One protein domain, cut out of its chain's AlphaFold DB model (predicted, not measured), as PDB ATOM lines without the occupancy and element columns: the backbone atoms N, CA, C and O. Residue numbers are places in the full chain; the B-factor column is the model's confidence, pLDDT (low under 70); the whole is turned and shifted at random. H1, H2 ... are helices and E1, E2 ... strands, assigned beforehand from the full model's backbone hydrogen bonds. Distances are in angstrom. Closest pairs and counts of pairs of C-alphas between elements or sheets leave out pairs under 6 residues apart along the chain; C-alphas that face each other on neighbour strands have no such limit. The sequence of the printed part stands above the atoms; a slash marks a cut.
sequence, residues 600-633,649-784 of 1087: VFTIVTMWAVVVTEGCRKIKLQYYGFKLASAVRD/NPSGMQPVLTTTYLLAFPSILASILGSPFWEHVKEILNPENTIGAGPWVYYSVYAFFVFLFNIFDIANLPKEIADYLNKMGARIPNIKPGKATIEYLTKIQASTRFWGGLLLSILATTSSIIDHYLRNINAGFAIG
ATOM      1  N   VAL A 600      -3.636  15.494 -30.571       85.69
ATOM      2  CA  VAL A 600      -4.793  15.319 -31.465       85.69
ATOM      3  C   VAL A 600      -6.073  15.054 -30.664       85.69
ATOM      4  O   VAL A 600      -7.083  15.722 -30.886       85.69
ATOM      5  N   PHE A 601      -6.026  14.158 -29.675       84.69
ATOM      6  CA  PHE A 601      -7.161  13.869 -28.794       84.69
ATOM      7  C   PHE A 601      -7.634  15.109 -28.012       84.69
ATOM      8  O   PHE A 601      -8.838  15.365 -27.921       84.69
ATOM      9  N   THR A 602      -6.713  15.917 -27.473       88.50
ATOM     10  CA  THR A 602      -7.054  17.146 -26.729       88.50
ATOM     11  C   THR A 602      -7.604  18.253 -27.635       88.50
ATOM     12  O   THR A 602      -8.508  18.979 -27.227       88.50
ATOM     13  N   ILE A 603      -7.154  18.341 -28.891       90.75
ATOM     14  CA  ILE A 603      -7.702  19.280 -29.883       90.75
ATOM     15  C   ILE A 603      -9.123  18.868 -30.304       90.75
ATOM     16  O   ILE A 603     -10.029  19.704 -30.290       90.75
ATOM     17  N   VAL A 604      -9.351  17.586 -30.616       88.94
ATOM     18  CA  VAL A 604     -10.676  17.069 -31.013       88.94
ATOM     19  C   VAL A 604     -11.688  17.186 -29.866       88.94
ATOM     20  O   VAL A 604     -12.811  17.639 -30.090       88.94
ATOM     21  N   THR A 605     -11.298  16.866 -28.625       88.62
ATOM     22  CA  THR A 605     -12.171  17.039 -27.444       88.62
ATOM     23  C   THR A 605     -12.511  18.505 -27.177       88.62
ATOM     24  O   THR A 605     -13.678  18.819 -26.943       88.62
ATOM     25  N   MET A 606     -11.542  19.421 -27.256       91.25
ATOM     26  CA  MET A 606     -11.804  20.856 -27.080       91.25
ATOM     27  C   MET A 606     -12.735  21.405 -28.164       91.25
ATOM     28  O   MET A 606     -13.686  22.124 -27.852       91.25
ATOM     29  N   TRP A 607     -12.527  21.024 -29.428       90.31
ATOM     30  CA  TRP A 607     -13.404  21.440 -30.523       90.31
ATOM     31  C   TRP A 607     -14.827  20.876 -30.362       90.31
ATOM     32  O   TRP A 607     -15.800  21.612 -30.538       90.31
ATOM     33  N   ALA A 608     -14.961  19.622 -29.919       88.38
ATOM     34  CA  ALA A 608     -16.244  19.007 -29.584       88.38
ATOM     35  C   ALA A 608     -17.008  19.765 -28.492       88.38
ATOM     36  O   ALA A 608     -18.193  20.053 -28.671       88.38
ATOM     37  N   VAL A 609     -16.346  20.128 -27.390       89.38
ATOM     38  CA  VAL A 609     -16.951  20.926 -26.309       89.38
ATOM     39  C   VAL A 609     -17.392  22.302 -26.823       89.38
ATOM     40  O   VAL A 609     -18.510  22.731 -26.543       89.38
ATOM     41  N   VAL A 610     -16.572  22.976 -27.637       89.50
ATOM     42  CA  VAL A 610     -16.917  24.286 -28.225       89.50
ATOM     43  C   VAL A 610     -18.143  24.210 -29.150       89.50
ATOM     44  O   VAL A 610     -18.996  25.096 -29.099       89.50
ATOM     45  N   VAL A 611     -18.279  23.155 -29.962       87.50
ATOM     46  CA  VAL A 611     -19.433  22.977 -30.869       87.50
ATOM     47  C   VAL A 611     -20.718  22.579 -30.119       87.50
ATOM     48  O   VAL A 611     -21.813  22.931 -30.558       87.50
ATOM     49  N   THR A 612     -20.613  21.885 -28.979       84.06
ATOM     50  CA  THR A 612     -21.763  21.351 -28.214       84.06
ATOM     51  C   THR A 612     -22.273  22.259 -27.085       84.06
ATOM     52  O   THR A 612     -23.478  22.270 -26.819       84.06
ATOM     53  N   GLU A 613     -21.408  23.054 -26.442       85.62
ATOM     54  CA  GLU A 613     -21.799  24.111 -25.483       85.62
ATOM     55  C   GLU A 613     -21.985  25.485 -26.163       85.62
ATOM     56  O   GLU A 613     -22.479  26.431 -25.546       85.62
ATOM     57  N   GLY A 614     -21.622  25.618 -27.444       86.88
ATOM     58  CA  GLY A 614     -21.769  26.853 -28.212       86.88
ATOM     59  C   GLY A 614     -23.216  27.360 -28.236       86.88
ATOM     60  O   GLY A 614     -24.120  26.682 -28.721       86.88
ATOM     61  N   CYS A 615     -23.444  28.574 -27.723       86.50
ATOM     62  CA  CYS A 615     -24.777  29.164 -27.564       86.50
ATOM     63  C   CYS A 615     -24.834  30.619 -28.038       86.50
ATOM     64  O   CYS A 615     -24.055  31.471 -27.607       86.50
ATOM     65  N   ARG A 616     -25.846  30.944 -28.843       88.50
ATOM     66  CA  ARG A 616     -26.203  32.307 -29.233       88.50
ATOM     67  C   ARG A 616     -27.159  32.912 -28.202       88.50
ATOM     68  O   ARG A 616     -28.347  32.596 -28.188       88.50
ATOM     69  N   LYS A 617     -26.651  33.802 -27.344       88.31
ATOM     70  CA  LYS A 617     -27.462  34.528 -26.351       88.31
ATOM     71  C   LYS A 617     -28.363  35.571 -27.045       88.31
ATOM     72  O   LYS A 617     -27.859  36.425 -27.772       88.31
ATOM     73  N   ILE A 618     -29.680  35.528 -26.819       88.75
ATOM     74  CA  ILE A 618     -30.650  36.537 -27.296       88.75
ATOM     75  C   ILE A 618     -31.201  37.314 -26.096       88.75
ATOM     76  O   ILE A 618     -31.902  36.732 -25.273       88.75
ATOM     77  N   LYS A 619     -30.910  38.618 -26.007       88.56
ATOM     78  CA  LYS A 619     -31.361  39.490 -24.904       88.56
ATOM     79  C   LYS A 619     -32.891  39.602 -24.826       88.56
ATOM     80  O   LYS A 619     -33.564  39.724 -25.852       88.56
ATOM     81  N   LEU A 620     -33.418  39.650 -23.604       87.38
ATOM     82  CA  LEU A 620     -34.827  39.853 -23.271       87.38
ATOM     83  C   LEU A 620     -35.048  41.111 -22.427       87.38
ATOM     84  O   LEU A 620     -34.158  41.615 -21.750       87.38
ATOM     85  N   GLN A 621     -36.286  41.594 -22.451       84.06
ATOM     86  CA  GLN A 621     -36.810  42.644 -21.588       84.06
ATOM     87  C   GLN A 621     -38.171  42.191 -21.044       84.06
ATOM     88  O   GLN A 621     -39.058  41.836 -21.824       84.06
ATOM     89  N   TYR A 622     -38.341  42.188 -19.720       82.25
ATOM     90  CA  TYR A 622     -39.603  41.821 -19.067       82.25
ATOM     91  C   TYR A 622     -40.485  43.049 -18.816       82.25
ATOM     92  O   TYR A 622     -40.052  44.046 -18.232       82.25
ATOM     93  N   TYR A 623     -41.754  42.954 -19.201       65.50
ATOM     94  CA  TYR A 623     -42.784  43.947 -18.919       65.50
ATOM     95  C   TYR A 623     -43.333  43.781 -17.489       65.50
ATOM     96  O   TYR A 623     -44.396  43.200 -17.288       65.50
ATOM     97  N   GLY A 624     -42.627  44.303 -16.482       53.12
ATOM     98  CA  GLY A 624     -43.195  44.397 -15.128       53.12
ATOM     99  C   GLY A 624     -42.245  44.874 -14.032       53.12
ATOM    100  O   GLY A 624     -42.636  45.680 -13.194       53.12
ATOM    101  N   PHE A 625     -40.983  44.438 -14.049       50.34
ATOM    102  CA  PHE A 625     -40.085  44.635 -12.898       50.34
ATOM    103  C   PHE A 625     -39.591  46.076 -12.680       50.34
ATOM    104  O   PHE A 625     -39.223  46.436 -11.563       50.34
ATOM    105  N   LYS A 626     -39.640  46.941 -13.703       44.34
ATOM    106  CA  LYS A 626     -39.090  48.310 -13.627       44.34
ATOM    107  C   LYS A 626     -39.809  49.264 -12.661       44.34
ATOM    108  O   LYS A 626     -39.275  50.336 -12.402       44.34
ATOM    109  N   LEU A 627     -40.967  48.896 -12.105       41.88
ATOM    110  CA  LEU A 627     -41.622  49.677 -11.042       41.88
ATOM    111  C   LEU A 627     -41.108  49.341  -9.629       41.88
ATOM    112  O   LEU A 627     -41.410  50.086  -8.702       41.88
ATOM    113  N   ALA A 628     -40.343  48.257  -9.449       41.19
ATOM    114  CA  ALA A 628     -39.783  47.870  -8.150       41.19
ATOM    115  C   ALA A 628     -38.336  48.363  -7.950       41.19
ATOM    116  O   ALA A 628     -37.992  48.794  -6.853       41.19
ATOM    117  N   SER A 629     -37.501  48.342  -8.999       45.69
ATOM    118  CA  SER A 629     -36.102  48.804  -8.912       45.69
ATOM    119  C   SER A 629     -35.969  50.331  -8.799       45.69
ATOM    120  O   SER A 629     -35.017  50.815  -8.202       45.69
ATOM    121  N   ALA A 630     -36.940  51.103  -9.305       42.81
ATOM    122  CA  ALA A 630     -36.908  52.575  -9.350       42.81
ATOM    123  C   ALA A 630     -37.090  53.286  -7.983       42.81
ATOM    124  O   ALA A 630     -37.424  54.466  -7.939       42.81
ATOM    125  N   VAL A 631     -36.921  52.557  -6.874       43.09
ATOM    126  CA  VAL A 631     -36.951  53.062  -5.486       43.09
ATOM    127  C   VAL A 631     -35.742  52.524  -4.688       43.09
ATOM    128  O   VAL A 631     -35.735  52.533  -3.458       43.09
ATOM    129  N   ARG A 632     -34.720  52.004  -5.385       40.91
ATOM    130  CA  ARG A 632     -33.436  51.559  -4.823       40.91
ATOM    131  C   ARG A 632     -32.271  51.952  -5.728       40.91
ATOM    132  O   ARG A 632     -31.551  51.104  -6.253       40.91
ATOM    133  N   ASP A 633     -32.071  53.260  -5.831       43.38
ATOM    134  CA  ASP A 633     -30.723  53.800  -5.994       43.38
ATOM    135  C   ASP A 633     -29.830  53.356  -4.801       43.38
ATOM    136  O   ASP A 633     -30.315  52.778  -3.823       43.38
ATOM    137  N   ASN A 649     -26.421  23.682 -31.456       79.56
ATOM    138  CA  ASN A 649     -26.822  22.315 -31.714       79.56
ATOM    139  C   ASN A 649     -27.744  21.796 -30.583       79.56
ATOM    140  O   ASN A 649     -27.253  21.203 -29.621       79.56
ATOM    141  N   PRO A 650     -29.069  22.052 -30.642       68.75
ATOM    142  CA  PRO A 650     -30.009  21.678 -29.579       68.75
ATOM    143  C   PRO A 650     -30.201  20.166 -29.437       68.75
ATOM    144  O   PRO A 650     -30.308  19.680 -28.321       68.75
ATOM    145  N   SER A 651     -30.156  19.417 -30.542       65.00
ATOM    146  CA  SER A 651     -30.160  17.945 -30.552       65.00
ATOM    147  C   SER A 651     -28.884  17.322 -29.976       65.00
ATOM    148  O   SER A 651     -28.771  16.098 -29.877       65.00
ATOM    149  N   GLY A 652     -27.875  18.158 -29.705       76.44
ATOM    150  CA  GLY A 652     -26.521  17.758 -29.379       76.44
ATOM    151  C   GLY A 652     -25.992  16.705 -30.350       76.44
ATOM    152  O   GLY A 652     -25.675  16.948 -31.510       76.44
ATOM    153  N   MET A 653     -25.860  15.500 -29.839       79.94
ATOM    154  CA  MET A 653     -25.039  14.445 -30.414       79.94
ATOM    155  C   MET A 653     -25.830  13.453 -31.279       79.94
ATOM    156  O   MET A 653     -25.242  12.696 -32.052       79.94
ATOM    157  N   GLN A 654     -27.164  13.476 -31.173       81.31
ATOM    158  CA  GLN A 654     -28.068  12.549 -31.854       81.31
ATOM    159  C   GLN A 654     -27.866  12.495 -33.386       81.31
ATOM    160  O   GLN A 654     -27.802  11.384 -33.904       81.31
ATOM    161  N   PRO A 655     -27.655  13.610 -34.126       84.19
ATOM    162  CA  PRO A 655     -27.448  13.561 -35.579       84.19
ATOM    163  C   PRO A 655     -26.212  12.762 -36.031       84.19
ATOM    164  O   PRO A 655     -26.225  12.176 -37.114       84.19
ATOM    165  N   VAL A 656     -25.157  12.710 -35.207       85.25
ATOM    166  CA  VAL A 656     -23.944  11.924 -35.496       85.25
ATOM    167  C   VAL A 656     -24.255  10.435 -35.351       85.25
ATOM    168  O   VAL A 656     -24.065   9.672 -36.295       85.25
ATOM    169  N   LEU A 657     -24.843  10.046 -34.213       82.88
ATOM    170  CA  LEU A 657     -25.275   8.671 -33.938       82.88
ATOM    171  C   LEU A 657     -26.255   8.163 -35.013       82.88
ATOM    172  O   LEU A 657     -26.062   7.085 -35.573       82.88
ATOM    173  N   THR A 658     -27.271   8.968 -35.340       82.12
ATOM    174  CA  THR A 658     -28.262   8.667 -36.381       82.12
ATOM    175  C   THR A 658     -27.608   8.435 -37.742       82.12
ATOM    176  O   THR A 658     -28.021   7.528 -38.459       82.12
ATOM    177  N   THR A 659     -26.559   9.190 -38.086       84.06
ATOM    178  CA  THR A 659     -25.849   9.004 -39.357       84.06
ATOM    179  C   THR A 659     -25.088   7.681 -39.400       84.06
ATOM    180  O   THR A 659     -25.279   6.916 -40.342       84.06
ATOM    181  N   THR A 660     -24.271   7.359 -38.390       81.25
ATOM    182  CA  THR A 660     -23.462   6.123 -38.413       81.25
ATOM    183  C   THR A 660     -24.335   4.866 -38.475       81.25
ATOM    184  O   THR A 660     -24.071   3.972 -39.280       81.25
ATOM    185  N   TYR A 661     -25.427   4.819 -37.702       79.81
ATOM    186  CA  TYR A 661     -26.381   3.705 -37.748       79.81
ATOM    187  C   TYR A 661     -27.209   3.663 -39.046       79.81
ATOM    188  O   TYR A 661     -27.578   2.575 -39.491       79.81
ATOM    189  N   LEU A 662     -27.466   4.804 -39.700       81.06
ATOM    190  CA  LEU A 662     -28.083   4.814 -41.031       81.06
ATOM    191  C   LEU A 662     -27.132   4.271 -42.107       81.06
ATOM    192  O   LEU A 662     -27.580   3.523 -42.970       81.06
ATOM    193  N   LEU A 663     -25.837   4.597 -42.054       78.75
ATOM    194  CA  LEU A 663     -24.844   4.037 -42.982       78.75
ATOM    195  C   LEU A 663     -24.544   2.552 -42.696       78.75
ATOM    196  O   LEU A 663     -24.210   1.813 -43.618       78.75
ATOM    197  N   ALA A 664     -24.755   2.081 -41.462       73.81
ATOM    198  CA  ALA A 664     -24.710   0.651 -41.135       73.81
ATOM    199  C   ALA A 664     -25.874  -0.139 -41.769       73.81
ATOM    200  O   ALA A 664     -25.718  -1.306 -42.140       73.81
ATOM    201  N   PHE A 665     -27.050   0.486 -41.907       76.31
ATOM    202  CA  PHE A 665     -28.289  -0.189 -42.307       76.31
ATOM    203  C   PHE A 665     -28.212  -0.903 -43.677       76.31
ATOM    204  O   PHE A 665     -28.624  -2.063 -43.735       76.31
ATOM    205  N   PRO A 666     -27.638  -0.327 -44.757       76.00
ATOM    206  CA  PRO A 666     -27.420  -1.052 -46.011       76.00
ATOM    207  C   PRO A 666     -26.538  -2.300 -45.885       76.00
ATOM    208  O   PRO A 666     -26.817  -3.286 -46.560       76.00
ATOM    209  N   SER A 667     -25.523  -2.308 -45.009       68.94
ATOM    210  CA  SER A 667     -24.683  -3.499 -44.787       68.94
ATOM    211  C   SER A 667     -25.483  -4.625 -44.122       68.94
ATOM    212  O   SER A 667     -25.463  -5.763 -44.594       68.94
ATOM    213  N   ILE A 668     -26.273  -4.288 -43.094       72.06
ATOM    214  CA  ILE A 668     -27.200  -5.223 -42.434       72.06
ATOM    215  C   ILE A 668     -28.210  -5.772 -43.456       72.06
ATOM    216  O   ILE A 668     -28.464  -6.974 -43.500       72.06
ATOM    217  N   LEU A 669     -28.764  -4.907 -44.308       71.69
ATOM    218  CA  LEU A 669     -29.794  -5.281 -45.275       71.69
ATOM    219  C   LEU A 669     -29.240  -6.107 -46.452       71.69
ATOM    220  O   LEU A 669     -29.915  -7.033 -46.906       71.69
ATOM    221  N   ALA A 670     -27.992  -5.864 -46.870       72.88
ATOM    222  CA  ALA A 670     -27.251  -6.734 -47.785       72.88
ATOM    223  C   ALA A 670     -27.087  -8.146 -47.201       72.88
ATOM    224  O   ALA A 670     -27.402  -9.127 -47.871       72.88
ATOM    225  N   SER A 671     -26.698  -8.253 -45.925       67.94
ATOM    226  CA  SER A 671     -26.586  -9.534 -45.213       67.94
ATOM    227  C   SER A 671     -27.919 -10.272 -45.004       67.94
ATOM    228  O   SER A 671     -27.890 -11.462 -44.692       67.94
ATOM    229  N   ILE A 672     -29.072  -9.612 -45.181       69.62
ATOM    230  CA  ILE A 672     -30.401 -10.249 -45.125       69.62
ATOM    231  C   ILE A 672     -30.889 -10.665 -46.518       69.62
ATOM    232  O   ILE A 672     -31.389 -11.778 -46.674       69.62
ATOM    233  N   LEU A 673     -30.801  -9.777 -47.517       75.19
ATOM    234  CA  LEU A 673     -31.407 -10.008 -48.835       75.19
ATOM    235  C   LEU A 673     -30.471 -10.672 -49.852       75.19
ATOM    236  O   LEU A 673     -30.983 -11.237 -50.816       75.19
ATOM    237  N   GLY A 674     -29.144 -10.577 -49.688       69.69
ATOM    238  CA  GLY A 674     -28.166 -11.127 -50.639       69.69
ATOM    239  C   GLY A 674     -28.400 -10.675 -52.085       69.69
ATOM    240  O   GLY A 674     -28.292 -11.481 -53.007       69.69
ATOM    241  N   SER A 675     -28.838  -9.423 -52.283       77.81
ATOM    242  CA  SER A 675     -29.165  -8.894 -53.610       77.81
ATOM    243  C   SER A 675     -28.030  -8.012 -54.141       77.81
ATOM    244  O   SER A 675     -27.467  -7.228 -53.371       77.81
ATOM    245  N   PRO A 676     -27.739  -8.056 -55.456       77.25
ATOM    246  CA  PRO A 676     -26.598  -7.344 -56.036       77.25
ATOM    247  C   PRO A 676     -26.708  -5.820 -55.885       77.25
ATOM    248  O   PRO A 676     -25.697  -5.129 -55.847       77.25
ATOM    249  N   PHE A 677     -27.925  -5.281 -55.739       79.12
ATOM    250  CA  PHE A 677     -28.125  -3.868 -55.418       79.12
ATOM    251  C   PHE A 677     -27.618  -3.527 -54.011       79.12
ATOM    252  O   PHE A 677     -26.874  -2.565 -53.848       79.12
ATOM    253  N   TRP A 678     -27.986  -4.312 -52.992       75.69
ATOM    254  CA  TRP A 678     -27.530  -4.059 -51.621       75.69
ATOM    255  C   TRP A 678     -26.041  -4.361 -51.445       75.69
ATOM    256  O   TRP A 678     -25.372  -3.660 -50.693       75.69
ATOM    257  N   GLU A 679     -25.508  -5.345 -52.170       74.44
ATOM    258  CA  GLU A 679     -24.069  -5.625 -52.208       74.44
ATOM    259  C   GLU A 679     -23.281  -4.473 -52.845       74.44
ATOM    260  O   GLU A 679     -22.301  -4.033 -52.255       74.44
ATOM    261  N   HIS A 680     -23.744  -3.899 -53.961       76.06
ATOM    262  CA  HIS A 680     -23.086  -2.744 -54.580       76.06
ATOM    263  C   HIS A 680     -23.239  -1.451 -53.752       76.06
ATOM    264  O   HIS A 680     -22.297  -0.673 -53.628       76.06
ATOM    265  N   VAL A 681     -24.384  -1.236 -53.089       73.56
ATOM    266  CA  VAL A 681     -24.533  -0.133 -52.117       73.56
ATOM    267  C   VAL A 681     -23.579  -0.322 -50.932       73.56
ATOM    268  O   VAL A 681     -22.921   0.633 -50.531       73.56
ATOM    269  N   LYS A 682     -23.441  -1.544 -50.400       71.31
ATOM    270  CA  LYS A 682     -22.434  -1.870 -49.378       71.31
ATOM    271  C   LYS A 682     -21.010  -1.642 -49.899       71.31
ATOM    272  O   LYS A 682     -20.172  -1.157 -49.151       71.31
ATOM    273  N   GLU A 683     -20.741  -1.964 -51.162       69.56
ATOM    274  CA  GLU A 683     -19.431  -1.785 -51.788       69.56
ATOM    275  C   GLU A 683     -19.025  -0.305 -51.878       69.56
ATOM    276  O   GLU A 683     -17.875   0.017 -51.588       69.56
ATOM    277  N   ILE A 684     -19.974   0.579 -52.208       67.94
ATOM    278  CA  ILE A 684     -19.797   2.042 -52.261       67.94
ATOM    279  C   ILE A 684     -19.673   2.661 -50.856       67.94
ATOM    280  O   ILE A 684     -18.996   3.675 -50.687       67.94
ATOM    281  N   LEU A 685     -20.326   2.076 -49.843       65.94
ATOM    282  CA  LEU A 685     -20.305   2.567 -48.458       65.94
ATOM    283  C   LEU A 685     -19.141   2.022 -47.607       65.94
ATOM    284  O   LEU A 685     -19.022   2.432 -46.456       65.94
ATOM    285  N   ASN A 686     -18.291   1.128 -48.123       64.75
ATOM    286  CA  ASN A 686     -17.177   0.562 -47.355       64.75
ATOM    287  C   ASN A 686     -15.875   1.367 -47.575       64.75
ATOM    288  O   ASN A 686     -15.385   1.405 -48.708       64.75
ATOM    289  N   PRO A 687     -15.257   1.964 -46.536       58.12
ATOM    290  CA  PRO A 687     -14.105   2.862 -46.695       58.12
ATOM    291  C   PRO A 687     -12.813   2.187 -47.197       58.12
ATOM    292  O   PRO A 687     -11.870   2.885 -47.565       58.12
ATOM    293  N   GLU A 688     -12.756   0.852 -47.229       55.88
ATOM    294  CA  GLU A 688     -11.578   0.070 -47.645       55.88
ATOM    295  C   GLU A 688     -11.610  -0.374 -49.127       55.88
ATOM    296  O   GLU A 688     -10.647  -0.960 -49.621       55.88
ATOM    297  N   ASN A 689     -12.697  -0.108 -49.862       51.31
ATOM    298  CA  ASN A 689     -12.921  -0.686 -51.192       51.31
ATOM    299  C   ASN A 689     -12.337   0.152 -52.343       51.31
ATOM    300  O   ASN A 689     -13.002   1.025 -52.897       51.31
ATOM    301  N   THR A 690     -11.140  -0.203 -52.818       45.03
ATOM    302  CA  THR A 690     -10.424   0.475 -53.925       45.03
ATOM    303  C   THR A 690     -11.122   0.451 -55.301       45.03
ATOM    304  O   THR A 690     -10.582   0.999 -56.258       45.03
ATOM    305  N   ILE A 691     -12.273  -0.220 -55.442       49.75
ATOM    306  CA  ILE A 691     -12.880  -0.576 -56.740       49.75
ATOM    307  C   ILE A 691     -14.093   0.303 -57.099       49.75
ATOM    308  O   ILE A 691     -14.262   0.644 -58.268       49.75
ATOM    309  N   GLY A 692     -14.926   0.682 -56.121       45.72
ATOM    310  CA  GLY A 692     -16.195   1.384 -56.374       45.72
ATOM    311  C   GLY A 692     -16.145   2.901 -56.170       45.72
ATOM    312  O   GLY A 692     -16.691   3.657 -56.973       45.72
ATOM    313  N   ALA A 693     -15.498   3.363 -55.096       51.22
ATOM    314  CA  ALA A 693     -15.451   4.775 -54.728       51.22
ATOM    315  C   ALA A 693     -14.194   5.088 -53.901       51.22
ATOM    316  O   ALA A 693     -13.808   4.317 -53.029       51.22
ATOM    317  N   GLY A 694     -13.560   6.242 -54.135       63.56
ATOM    318  CA  GLY A 694     -12.460   6.694 -53.275       63.56
ATOM    319  C   GLY A 694     -12.966   7.064 -51.868       63.56
ATOM    320  O   GLY A 694     -14.085   7.573 -51.771       63.56
ATOM    321  N   PRO A 695     -12.166   6.921 -50.789       70.19
ATOM    322  CA  PRO A 695     -12.621   7.153 -49.405       70.19
ATOM    323  C   PRO A 695     -13.296   8.515 -49.164       70.19
ATOM    324  O   PRO A 695     -14.228   8.635 -48.373       70.19
ATOM    325  N   TRP A 696     -12.888   9.544 -49.914       78.38
ATOM    326  CA  TRP A 696     -13.514  10.871 -49.945       78.38
ATOM    327  C   TRP A 696     -15.025  10.862 -50.232       78.38
ATOM    328  O   TRP A 696     -15.729  11.748 -49.754       78.38
ATOM    329  N   VAL A 697     -15.539   9.880 -50.979       82.19
ATOM    330  CA  VAL A 697     -16.976   9.735 -51.257       82.19
ATOM    331  C   VAL A 697     -17.723   9.333 -49.989       82.19
ATOM    332  O   VAL A 697     -18.709   9.983 -49.649       82.19
ATOM    333  N   TYR A 698     -17.221   8.340 -49.249       81.12
ATOM    334  CA  TYR A 698     -17.785   7.938 -47.958       81.12
ATOM    335  C   TYR A 698     -17.787   9.110 -46.968       81.12
ATOM    336  O   TYR A 698     -18.840   9.465 -46.436       81.12
ATOM    337  N   TYR A 699     -16.648   9.794 -46.808       85.75
ATOM    338  CA  TYR A 699     -16.545  10.965 -45.931       85.75
ATOM    339  C   TYR A 699     -17.482  12.111 -46.350       85.75
ATOM    340  O   TYR A 699     -18.070  12.759 -45.489       85.75
ATOM    341  N   SER A 700     -17.680  12.340 -47.652       87.69
ATOM    342  CA  SER A 700     -18.620  13.344 -48.173       87.69
ATOM    343  C   SER A 700     -20.086  12.973 -47.907       87.69
ATOM    344  O   SER A 700     -20.872  13.814 -47.466       87.69
ATOM    345  N   VAL A 701     -20.458  11.702 -48.095       87.44
ATOM    346  CA  VAL A 701     -21.804  11.184 -47.792       87.44
ATOM    347  C   VAL A 701     -22.089  11.245 -46.287       87.44
ATOM    348  O   VAL A 701     -23.159  11.703 -45.884       87.44
ATOM    349  N   TYR A 702     -21.122  10.863 -45.450       86.12
ATOM    350  CA  TYR A 702     -21.201  10.985 -43.994       86.12
ATOM    351  C   TYR A 702     -21.364  12.449 -43.554       86.12
ATOM    352  O   TYR A 702     -22.318  12.777 -42.845       86.12
ATOM    353  N   ALA A 703     -20.510  13.348 -44.055       90.81
ATOM    354  CA  ALA A 703     -20.602  14.786 -43.815       90.81
ATOM    355  C   ALA A 703     -21.988  15.340 -44.188       90.81
ATOM    356  O   ALA A 703     -22.593  16.089 -43.410       90.81
ATOM    357  N   PHE A 704     -22.506  14.948 -45.355       91.44
ATOM    358  CA  PHE A 704     -23.816  15.359 -45.845       91.44
ATOM    359  C   PHE A 704     -24.946  14.882 -44.928       91.44
ATOM    360  O   PHE A 704     -25.778  15.698 -44.541       91.44
ATOM    361  N   PHE A 705     -24.971  13.608 -44.518       88.38
ATOM    362  CA  PHE A 705     -26.019  13.105 -43.623       88.38
ATOM    363  C   PHE A 705     -25.964  13.729 -42.219       88.38
ATOM    364  O   PHE A 705     -27.016  14.132 -41.715       88.38
ATOM    365  N   VAL A 706     -24.779  13.925 -41.618       89.06
ATOM    366  CA  VAL A 706     -24.654  14.617 -40.313       89.06
ATOM    367  C   VAL A 706     -25.208  16.046 -40.393       89.06
ATOM    368  O   VAL A 706     -25.952  16.482 -39.509       89.06
ATOM    369  N   PHE A 707     -24.890  16.768 -41.472       90.25
ATOM    370  CA  PHE A 707     -25.414  18.109 -41.752       90.25
ATOM    371  C   PHE A 707     -26.941  18.103 -41.950       90.25
ATOM    372  O   PHE A 707     -27.654  18.921 -41.363       90.25
ATOM    373  N   LEU A 708     -27.447  17.147 -42.735       87.56
ATOM    374  CA  LEU A 708     -28.859  16.992 -43.081       87.56
ATOM    375  C   LEU A 708     -29.725  16.726 -41.839       87.56
ATOM    376  O   LEU A 708     -30.727  17.414 -41.624       87.56
ATOM    377  N   PHE A 709     -29.316  15.781 -40.987       82.69
ATOM    378  CA  PHE A 709     -30.041  15.463 -39.756       82.69
ATOM    379  C   PHE A 709     -30.011  16.617 -38.752       82.69
ATOM    380  O   PHE A 709     -31.050  16.927 -38.173       82.69
ATOM    381  N   ASN A 710     -28.885  17.326 -38.602       84.62
ATOM    382  CA  ASN A 710     -28.808  18.477 -37.693       84.62
ATOM    383  C   ASN A 710     -29.788  19.608 -38.061       84.62
ATOM    384  O   ASN A 710     -30.339  20.279 -37.184       84.62
ATOM    385  N   ILE A 711     -30.029  19.817 -39.358       82.69
ATOM    386  CA  ILE A 711     -30.934  20.863 -39.845       82.69
ATOM    387  C   ILE A 711     -32.410  20.473 -39.679       82.69
ATOM    388  O   ILE A 711     -33.216  21.330 -39.298       82.69
ATOM    389  N   PHE A 712     -32.778  19.215 -39.942       72.75
ATOM    390  CA  PHE A 712     -34.185  18.789 -39.946       72.75
ATOM    391  C   PHE A 712     -34.799  18.526 -38.563       72.75
ATOM    392  O   PHE A 712     -36.015  18.665 -38.430       72.75
ATOM    393  N   ASP A 713     -33.993  18.195 -37.550       61.72
ATOM    394  CA  ASP A 713     -34.453  17.597 -36.282       61.72
ATOM    395  C   ASP A 713     -35.509  18.429 -35.509       61.72
ATOM    396  O   ASP A 713     -36.415  17.877 -34.893       61.72
ATOM    397  N   ILE A 714     -35.441  19.773 -35.539       59.09
ATOM    398  CA  ILE A 714     -36.319  20.642 -34.715       59.09
ATOM    399  C   ILE A 714     -36.794  21.895 -35.479       59.09
ATOM    400  O   ILE A 714     -36.341  23.022 -35.244       59.09
ATOM    401  N   ALA A 715     -37.737  21.740 -36.408       54.53
ATOM    402  CA  ALA A 715     -38.180  22.842 -37.274       54.53
ATOM    403  C   ALA A 715     -38.827  24.045 -36.535       54.53
ATOM    404  O   ALA A 715     -38.587  25.195 -36.913       54.53
ATOM    405  N   ASN A 716     -39.609  23.817 -35.468       61.22
ATOM    406  CA  ASN A 716     -40.676  24.759 -35.079       61.22
ATOM    407  C   ASN A 716     -40.620  25.406 -33.680       61.22
ATOM    408  O   ASN A 716     -41.371  26.356 -33.435       61.22
ATOM    409  N   LEU A 717     -39.672  25.000 -32.833       70.94
ATOM    410  CA  LEU A 717     -39.330  25.610 -31.534       70.94
ATOM    411  C   LEU A 717     -39.466  27.165 -31.445       70.94
ATOM    412  O   LEU A 717     -39.931  27.658 -30.415       70.94
ATOM    413  N   PRO A 718     -39.165  27.981 -32.484       81.12
ATOM    414  CA  PRO A 718     -39.335  29.439 -32.451       81.12
ATOM    415  C   PRO A 718     -40.767  29.936 -32.226       81.12
ATOM    416  O   PRO A 718     -40.945  31.039 -31.707       81.12
ATOM    417  N   LYS A 719     -41.785  29.165 -32.637       84.19
ATOM    418  CA  LYS A 719     -43.193  29.515 -32.404       84.19
ATOM    419  C   LYS A 719     -43.528  29.363 -30.926       84.19
ATOM    420  O   LYS A 719     -44.028  30.305 -30.319       84.19
ATOM    421  N   GLU A 720     -43.208  28.207 -30.356       83.31
ATOM    422  CA  GLU A 720     -43.480  27.917 -28.951       83.31
ATOM    423  C   GLU A 720     -42.734  28.882 -28.037       83.31
ATOM    424  O   GLU A 720     -43.355  29.488 -27.171       83.31
ATOM    425  N   ILE A 721     -41.440  29.123 -28.288       84.69
ATOM    426  CA  ILE A 721     -40.662  30.124 -27.548       84.69
ATOM    427  C   ILE A 721     -41.331  31.503 -27.632       84.69
ATOM    428  O   ILE A 721     -41.483  32.158 -26.604       84.69
ATOM    429  N   ALA A 722     -41.785  31.953 -28.807       86.06
ATOM    430  CA  ALA A 722     -42.483  33.236 -28.918       86.06
ATOM    431  C   ALA A 722     -43.786  33.272 -28.096       86.06
ATOM    432  O   ALA A 722     -44.054  34.271 -27.430       86.06
ATOM    433  N   ASP A 723     -44.571  32.193 -28.093       86.00
ATOM    434  CA  ASP A 723     -45.810  32.101 -27.316       86.00
ATOM    435  C   ASP A 723     -45.555  31.971 -25.801       86.00
ATOM    436  O   ASP A 723     -46.298  32.550 -25.008       86.00
ATOM    437  N   TYR A 724     -44.469  31.317 -25.377       84.75
ATOM    438  CA  TYR A 724     -44.002  31.330 -23.987       84.75
ATOM    439  C   TYR A 724     -43.515  32.720 -23.554       84.75
ATOM    440  O   TYR A 724     -43.874  33.170 -22.469       84.75
ATOM    441  N   LEU A 725     -42.778  33.449 -24.399       85.56
ATOM    442  CA  LEU A 725     -42.389  34.839 -24.126       85.56
ATOM    443  C   LEU A 725     -43.619  35.744 -23.977       85.56
ATOM    444  O   LEU A 725     -43.702  36.499 -23.008       85.56
ATOM    445  N   ASN A 726     -44.608  35.609 -24.872       84.19
ATOM    446  CA  ASN A 726     -45.883  36.325 -24.778       84.19
ATOM    447  C   ASN A 726     -46.594  36.031 -23.436       84.19
ATOM    448  O   ASN A 726     -47.050  36.964 -22.776       84.19
ATOM    449  N   LYS A 727     -46.647  34.759 -23.001       81.81
ATOM    450  CA  LYS A 727     -47.228  34.339 -21.705       81.81
ATOM    451  C   LYS A 727     -46.454  34.876 -20.492       81.81
ATOM    452  O   LYS A 727     -47.073  35.262 -19.507       81.81
ATOM    453  N   MET A 728     -45.122  34.919 -20.558       75.00
ATOM    454  CA  MET A 728     -44.246  35.408 -19.479       75.00
ATOM    455  C   MET A 728     -44.133  36.941 -19.409       75.00
ATOM    456  O   MET A 728     -43.384  37.460 -18.582       75.00
ATOM    457  N   GLY A 729     -44.810  37.688 -20.290       81.12
ATOM    458  CA  GLY A 729     -44.632  39.141 -20.388       81.12
ATOM    459  C   GLY A 729     -43.214  39.544 -20.814       81.12
ATOM    460  O   GLY A 729     -42.754  40.635 -20.481       81.12
ATOM    461  N   ALA A 730     -42.504  38.672 -21.529       84.19
ATOM    462  CA  ALA A 730     -41.139  38.881 -21.991       84.19
ATOM    463  C   ALA A 730     -41.109  39.291 -23.469       84.19
ATOM    464  O   ALA A 730     -41.939  38.868 -24.276       84.19
ATOM    465  N   ARG A 731     -40.128  40.112 -23.850       85.56
ATOM    466  CA  ARG A 731     -39.986  40.620 -25.217       85.56
ATOM    467  C   ARG A 731     -38.527  40.754 -25.637       85.56
ATOM    468  O   ARG A 731     -37.686  41.199 -24.866       85.56
ATOM    469  N   ILE A 732     -38.255  40.446 -26.903       89.94
ATOM    470  CA  ILE A 732     -36.988  40.782 -27.564       89.94
ATOM    471  C   ILE A 732     -37.018  42.280 -27.933       89.94
ATOM    472  O   ILE A 732     -37.994  42.714 -28.564       89.94
ATOM    473  N   PRO A 733     -36.000  43.086 -27.571       86.62
ATOM    474  CA  PRO A 733     -35.966  44.515 -27.886       86.62
ATOM    475  C   PRO A 733     -36.126  44.786 -29.390       86.62
ATOM    476  O   PRO A 733     -35.770  43.968 -30.234       86.62
ATOM    477  N   ASN A 734     -36.681  45.954 -29.726       86.81
ATOM    478  CA  ASN A 734     -36.953  46.444 -31.091       86.81
ATOM    479  C   ASN A 734     -37.973  45.642 -31.936       86.81
ATOM    480  O   ASN A 734     -38.443  46.147 -32.952       86.81
ATOM    481  N   ILE A 735     -38.402  44.449 -31.512       89.88
ATOM    482  CA  ILE A 735     -39.277  43.556 -32.298       89.88
ATOM    483  C   ILE A 735     -40.684  43.536 -31.704       89.88
ATOM    484  O   ILE A 735     -40.834  43.594 -30.488       89.88
ATOM    485  N   LYS A 736     -41.742  43.511 -32.524       88.75
ATOM    486  CA  LYS A 736     -43.134  43.475 -32.029       88.75
ATOM    487  C   LYS A 736     -43.517  42.045 -31.593       88.75
ATOM    488  O   LYS A 736     -43.179  41.122 -32.330       88.75
ATOM    489  N   PRO A 737     -44.222  41.860 -30.457       84.75
ATOM    490  CA  PRO A 737     -44.637  40.537 -29.979       84.75
ATOM    491  C   PRO A 737     -45.563  39.813 -30.971       84.75
ATOM    492  O   PRO A 737     -46.172  40.435 -31.849       84.75
ATOM    493  N   GLY A 738     -45.672  38.491 -30.836       87.31
ATOM    494  CA  GLY A 738     -46.392  37.635 -31.784       87.31
ATOM    495  C   GLY A 738     -45.601  37.372 -33.074       87.31
ATOM    496  O   GLY A 738     -44.415  37.050 -33.030       87.31
ATOM    497  N   LYS A 739     -46.248  37.487 -34.244       89.56
ATOM    498  CA  LYS A 739     -45.717  36.988 -35.535       89.56
ATOM    499  C   LYS A 739     -44.319  37.507 -35.907       89.56
ATOM    500  O   LYS A 739     -43.522  36.734 -36.426       89.56
ATOM    501  N   ALA A 740     -43.993  38.765 -35.601       90.50
ATOM    502  CA  ALA A 740     -42.665  39.317 -35.891       90.50
ATOM    503  C   ALA A 740     -41.562  38.752 -34.966       90.50
ATOM    504  O   ALA A 740     -40.419  38.618 -35.395       90.50
ATOM    505  N   THR A 741     -41.896  38.361 -33.731       90.81
ATOM    506  CA  THR A 741     -40.997  37.584 -32.859       90.81
ATOM    507  C   THR A 741     -40.752  36.191 -33.436       90.81
ATOM    508  O   THR A 741     -39.601  35.769 -33.497       90.81
ATOM    509  N   ILE A 742     -41.796  35.514 -33.932       91.38
ATOM    510  CA  ILE A 742     -41.669  34.193 -34.573       91.38
ATOM    511  C   ILE A 742     -40.748  34.278 -35.801       91.38
ATOM    512  O   ILE A 742     -39.787  33.526 -35.889       91.38
ATOM    513  N   GLU A 743     -40.988  35.223 -36.717       91.81
ATOM    514  CA  GLU A 743     -40.189  35.404 -37.946       91.81
ATOM    515  C   GLU A 743     -38.717  35.760 -37.680       91.81
ATOM    516  O   GLU A 743     -37.827  35.380 -38.444       91.81
ATOM    517  N   TYR A 744     -38.435  36.467 -36.585       91.69
ATOM    518  CA  TYR A 744     -37.067  36.743 -36.154       91.69
ATOM    519  C   TYR A 744     -36.385  35.505 -35.563       91.69
ATOM    520  O   TYR A 744     -35.251  35.188 -35.933       91.69
ATOM    521  N   LEU A 745     -37.076  34.788 -34.671       90.50
ATOM    522  CA  LEU A 745     -36.540  33.589 -34.033       90.50
ATOM    523  C   LEU A 745     -36.351  32.443 -35.039       90.50
ATOM    524  O   LEU A 745     -35.338  31.755 -34.959       90.50
ATOM    525  N   THR A 746     -37.228  32.272 -36.039       89.62
ATOM    526  CA  THR A 746     -37.004  31.295 -37.124       89.62
ATOM    527  C   THR A 746     -35.794  31.663 -37.977       89.62
ATOM    528  O   THR A 746     -34.970  30.791 -38.248       89.62
ATOM    529  N   LYS A 747     -35.616  32.943 -38.344       90.50
ATOM    530  CA  LYS A 747     -34.431  33.400 -39.092       90.50
ATOM    531  C   LYS A 747     -33.134  33.167 -38.312       90.50
ATOM    532  O   LYS A 747     -32.153  32.697 -38.890       90.50
ATOM    533  N   ILE A 748     -33.118  33.467 -37.011       89.69
ATOM    534  CA  ILE A 748     -31.958  33.190 -36.156       89.69
ATOM    535  C   ILE A 748     -31.721  31.689 -36.023       89.69
ATOM    536  O   ILE A 748     -30.582  31.263 -36.203       89.69
ATOM    537  N   GLN A 749     -32.752  30.888 -35.753       87.25
ATOM    538  CA  GLN A 749     -32.617  29.441 -35.594       87.25
ATOM    539  C   GLN A 749     -32.071  28.780 -36.865       87.25
ATOM    540  O   GLN A 749     -31.108  28.025 -36.778       87.25
ATOM    541  N   ALA A 750     -32.632  29.094 -38.036       87.81
ATOM    542  CA  ALA A 750     -32.184  28.538 -39.313       87.81
ATOM    543  C   ALA A 750     -30.715  28.889 -39.605       87.81
ATOM    544  O   ALA A 750     -29.918  28.010 -39.916       87.81
ATOM    545  N   SER A 751     -30.328  30.157 -39.415       89.38
ATOM    546  CA  SER A 751     -28.930  30.591 -39.538       89.38
ATOM    547  C   SER A 751     -28.010  29.891 -38.532       89.38
ATOM    548  O   SER A 751     -26.887  29.536 -38.873       89.38
ATOM    549  N   THR A 752     -28.480  29.683 -37.303       88.12
ATOM    550  CA  THR A 752     -27.684  29.108 -36.210       88.12
ATOM    551  C   THR A 752     -27.478  27.600 -36.402       88.12
ATOM    552  O   THR A 752     -26.355  27.136 -36.236       88.12
ATOM    553  N   ARG A 753     -28.497  26.851 -36.859       86.38
ATOM    554  CA  ARG A 753     -28.350  25.425 -37.210       86.38
ATOM    555  C   ARG A 753     -27.620  25.177 -38.519       86.38
ATOM    556  O   ARG A 753     -26.954  24.162 -38.622       86.38
ATOM    557  N   PHE A 754     -27.678  26.084 -39.497       90.44
ATOM    558  CA  PHE A 754     -26.834  25.959 -40.691       90.44
ATOM    559  C   PHE A 754     -25.346  25.931 -40.305       90.44
ATOM    560  O   PHE A 754     -24.621  25.022 -40.700       90.44
ATOM    561  N   TRP A 755     -24.910  26.871 -39.459       91.38
ATOM    562  CA  TRP A 755     -23.544  26.870 -38.925       91.38
ATOM    563  C   TRP A 755     -23.285  25.713 -37.950       91.38
ATOM    564  O   TRP A 755     -22.199  25.146 -37.975       91.38
ATOM    565  N   GLY A 756     -24.266  25.327 -37.127       89.62
ATOM    566  CA  GLY A 756     -24.140  24.199 -36.198       89.62
ATOM    567  C   GLY A 756     -23.964  22.851 -36.889       89.62
ATOM    568  O   GLY A 756     -23.006  22.142 -36.598       89.62
ATOM    569  N   GLY A 757     -24.827  22.538 -37.853       89.69
ATOM    570  CA  GLY A 757     -24.733  21.343 -38.684       89.69
ATOM    571  C   GLY A 757     -23.462  21.323 -39.523       89.69
ATOM    572  O   GLY A 757     -22.851  20.269 -39.642       89.69
ATOM    573  N   LEU A 758     -23.015  22.474 -40.046       92.56
ATOM    574  CA  LEU A 758     -21.750  22.575 -40.779       92.56
ATOM    575  C   LEU A 758     -20.548  22.287 -39.869       92.56
ATOM    576  O   LEU A 758     -19.715  21.451 -40.204       92.56
ATOM    577  N   LEU A 759     -20.473  22.924 -38.696       92.19
ATOM    578  CA  LEU A 759     -19.390  22.695 -37.734       92.19
ATOM    579  C   LEU A 759     -19.385  21.254 -37.210       92.19
ATOM    580  O   LEU A 759     -18.318  20.655 -37.133       92.19
ATOM    581  N   LEU A 760     -20.554  20.685 -36.895       90.50
ATOM    582  CA  LEU A 760     -20.702  19.297 -36.449       90.50
ATOM    583  C   LEU A 760     -20.315  18.295 -37.547       90.50
ATOM    584  O   LEU A 760     -19.646  17.308 -37.260       90.50
ATOM    585  N   SER A 761     -20.716  18.560 -38.791       92.06
ATOM    586  CA  SER A 761     -20.398  17.749 -39.968       92.06
ATOM    587  C   SER A 761     -18.893  17.714 -40.237       92.06
ATOM    588  O   SER A 761     -18.316  16.628 -40.314       92.06
ATOM    589  N   ILE A 762     -18.232  18.878 -40.281       92.56
ATOM    590  CA  ILE A 762     -16.776  18.952 -40.465       92.56
ATOM    591  C   ILE A 762     -16.072  18.258 -39.289       92.56
ATOM    592  O   ILE A 762     -15.255  17.377 -39.520       92.56
ATOM    593  N   LEU A 763     -16.439  18.572 -38.041       91.38
ATOM    594  CA  LEU A 763     -15.881  17.960 -36.829       91.38
ATOM    595  C   LEU A 763     -15.983  16.424 -36.836       91.38
ATOM    596  O   LEU A 763     -14.989  15.743 -36.587       91.38
ATOM    597  N   ALA A 764     -17.160  15.870 -37.140       88.94
ATOM    598  CA  ALA A 764     -17.372  14.426 -37.195       88.94
ATOM    599  C   ALA A 764     -16.565  13.771 -38.329       88.94
ATOM    600  O   ALA A 764     -15.968  12.715 -38.130       88.94
ATOM    601  N   THR A 765     -16.510  14.414 -39.497       88.94
ATOM    602  CA  THR A 765     -15.807  13.900 -40.683       88.94
ATOM    603  C   THR A 765     -14.290  13.953 -40.504       88.94
ATOM    604  O   THR A 765     -13.606  12.967 -40.751       88.94
ATOM    605  N   THR A 766     -13.755  15.063 -39.984       89.12
ATOM    606  CA  THR A 766     -12.346  15.184 -39.587       89.12
ATOM    607  C   THR A 766     -11.980  14.141 -38.532       89.12
ATOM    608  O   THR A 766     -10.925  13.527 -38.633       89.12
ATOM    609  N   SER A 767     -12.858  13.886 -37.558       87.75
ATOM    610  CA  SER A 767     -12.637  12.869 -36.524       87.75
ATOM    611  C   SER A 767     -12.532  11.444 -37.099       87.75
ATOM    612  O   SER A 767     -11.620  10.702 -36.734       87.75
ATOM    613  N   SER A 768     -13.396  11.091 -38.059       82.31
ATOM    614  CA  SER A 768     -13.356   9.806 -38.780       82.31
ATOM    615  C   SER A 768     -12.102   9.662 -39.663       82.31
ATOM    616  O   SER A 768     -11.364   8.683 -39.533       82.31
ATOM    617  N   ILE A 769     -11.767  10.684 -40.467       84.38
ATOM    618  CA  ILE A 769     -10.552  10.712 -41.307       84.38
ATOM    619  C   ILE A 769      -9.280  10.506 -40.469       84.38
ATOM    620  O   ILE A 769      -8.374   9.774 -40.876       84.38
ATOM    621  N   ILE A 770      -9.198  11.142 -39.294       82.62
ATOM    622  CA  ILE A 770      -8.040  11.005 -38.403       82.62
ATOM    623  C   ILE A 770      -7.981   9.596 -37.790       82.62
ATOM    624  O   ILE A 770      -6.888   9.038 -37.708       82.62
ATOM    625  N   ASP A 771      -9.109   8.986 -37.406       77.56
ATOM    626  CA  ASP A 771      -9.108   7.606 -36.894       77.56
ATOM    627  C   ASP A 771      -8.679   6.593 -37.971       77.56
ATOM    628  O   ASP A 771      -7.843   5.733 -37.699       77.56
ATOM    629  N   HIS A 772      -9.138   6.748 -39.218       77.00
ATOM    630  CA  HIS A 772      -8.676   5.944 -40.359       77.00
ATOM    631  C   HIS A 772      -7.160   6.084 -40.601       77.00
ATOM    632  O   HIS A 772      -6.457   5.086 -40.781       77.00
ATOM    633  N   TYR A 773      -6.626   7.308 -40.538       78.38
ATOM    634  CA  TYR A 773      -5.186   7.558 -40.660       78.38
ATOM    635  C   TYR A 773      -4.380   6.913 -39.516       78.38
ATOM    636  O   TYR A 773      -3.337   6.303 -39.758       78.38
ATOM    637  N   LEU A 774      -4.890   6.982 -38.281       73.62
ATOM    638  CA  LEU A 774      -4.280   6.353 -37.105       73.62
ATOM    639  C   LEU A 774      -4.293   4.819 -37.201       73.62
ATOM    640  O   LEU A 774      -3.256   4.205 -36.969       73.62
ATOM    641  N   ARG A 775      -5.404   4.193 -37.615       71.69
ATOM    642  CA  ARG A 775      -5.491   2.731 -37.833       71.69
ATOM    643  C   ARG A 775      -4.391   2.221 -38.762       71.69
ATOM    644  O   ARG A 775      -3.741   1.226 -38.439       71.69
ATOM    645  N   ASN A 776      -4.173   2.918 -39.879       71.38
ATOM    646  CA  ASN A 776      -3.191   2.545 -40.895       71.38
ATOM    647  C   ASN A 776      -1.741   2.652 -40.376       71.38
ATOM    648  O   ASN A 776      -0.935   1.757 -40.609       71.38
ATOM    649  N   ILE A 777      -1.417   3.702 -39.611       70.12
ATOM    650  CA  ILE A 777      -0.097   3.847 -38.966       70.12
ATOM    651  C   ILE A 777       0.112   2.789 -37.875       70.12
ATOM    652  O   ILE A 777       1.208   2.251 -37.722       70.12
ATOM    653  N   ASN A 778      -0.937   2.487 -37.112       65.00
ATOM    654  CA  ASN A 778      -0.847   1.701 -35.887       65.00
ATOM    655  C   ASN A 778      -1.041   0.187 -36.099       65.00
ATOM    656  O   ASN A 778      -1.227  -0.529 -35.120       65.00
ATOM    657  N   ALA A 779      -1.067  -0.304 -37.343       58.09
ATOM    658  CA  ALA A 779      -1.391  -1.699 -37.669       58.09
ATOM    659  C   ALA A 779      -2.703  -2.197 -37.013       58.09
ATOM    660  O   ALA A 779      -2.776  -3.315 -36.502       58.09
ATOM    661  N   GLY A 780      -3.740  -1.349 -37.017       57.59
ATOM    662  CA  GLY A 780      -5.096  -1.688 -36.567       57.59
ATOM    663  C   GLY A 780      -5.567  -1.045 -35.257       57.59
ATOM    664  O   GLY A 780      -6.756  -1.130 -34.960       57.59
ATOM    665  N   PHE A 781      -4.719  -0.358 -34.475       57.91
ATOM    666  CA  PHE A 781      -5.210   0.344 -33.273       57.91
ATOM    667  C   PHE A 781      -5.969   1.631 -33.623       57.91
ATOM    668  O   PHE A 781      -5.376   2.707 -33.758       57.91
ATOM    669  N   ALA A 782      -7.294   1.506 -33.706       60.78
ATOM    670  CA  ALA A 782      -8.232   2.619 -33.629       60.78
ATOM    671  C   ALA A 782      -8.176   3.294 -32.248       60.78
ATOM    672  O   ALA A 782      -8.053   2.630 -31.215       60.78
ATOM    673  N   ILE A 783      -8.304   4.620 -32.228       64.62
ATOM    674  CA  ILE A 783      -8.449   5.418 -30.996       64.62
ATOM    675  C   ILE A 783      -9.925   5.790 -30.778       64.62
ATOM    676  O   ILE A 783     -10.322   6.141 -29.667       64.62
ATOM    677  N   GLY A 784     -10.759   5.658 -31.814       70.56
ATOM    678  CA  GLY A 784     -12.195   5.890 -31.761       70.56
ATOM    679  C   GLY A 784     -12.509   7.365 -31.546       70.56
ATOM    680  O   GLY A 784     -13.333   7.696 -30.701       70.56
TER     681      GLY A 784
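AT A GLANCE: This is residues 600 to 633 and 649 to 784 of the 1087 residues of an uncharacterized protein of Malus domestica (UniProt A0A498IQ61). One long helix, H7, is a spine on which H5 and H1 pack from roughly opposite sides, while H6 folds back along its first part. The hairpin of H3 and H4 packs on H5 through H3, and beyond H1 the extended strand E1 leads to residues 625 to 633, which stick out with H2. The 170 printed residues, mostly helix by class, have seven named helices and one named strand, in the order H1, E1, H2, H3, H4, H5, H6, H7. The whole is only just loose, close to extended, with a radius of gyration of the C-alphas of 22.7 A and spans of 75 by 37 by 22 A.

IN THESE COORDINATES: H7, residues 739 to 777, is 56.5 A long, from C-alpha 739 at (-45.717, 36.988, -35.535) to C-alpha 777 at (-0.097, 3.847, -38.966). H5 is residues 695 to 712, 26.3 A, and H6 717 to 727, 15.3 A. H3, residues 654 to 673, 28.4 A, has a kink of 26 degrees near residue 664; H4 is 676 to 685. H1, residues 600 to 613, 20.1 A, begins at (-4.793, 15.319, -31.465); E1 is 615 to 619 and H2 626 to 629.

HOW THE PARTS SIT: The hub H7 touches H5 at a shallow tilt of 26 degrees, closest at C-alphas 707 and 757, 4.5 A. With residues 756 to 767 alone it touches H1, closest at C-alphas 611 and 760, 6.8 A. H6 and H7 form a hairpin. H3 touches H5 at a steep tilt of 57 degrees, closest at C-alphas 655 and 709, 5.3 A. E1 pairs with no named strand. Every O i to N i+4 pair is within hydrogen-bond range in H1, H4, H5, H6 and H7, and 14 of 16 in H3; H2 is too short.

THE WHOLE: C-alphas 631 and 676, the farthest apart, are 79.4 A apart. Residues 634 to 648 are not printed, a gap of 40.8 A between C-alphas 633 and 649. The link from H6 to H7 is long. Residues under pLDDT 70 include 623 to 633 and 683 to 694.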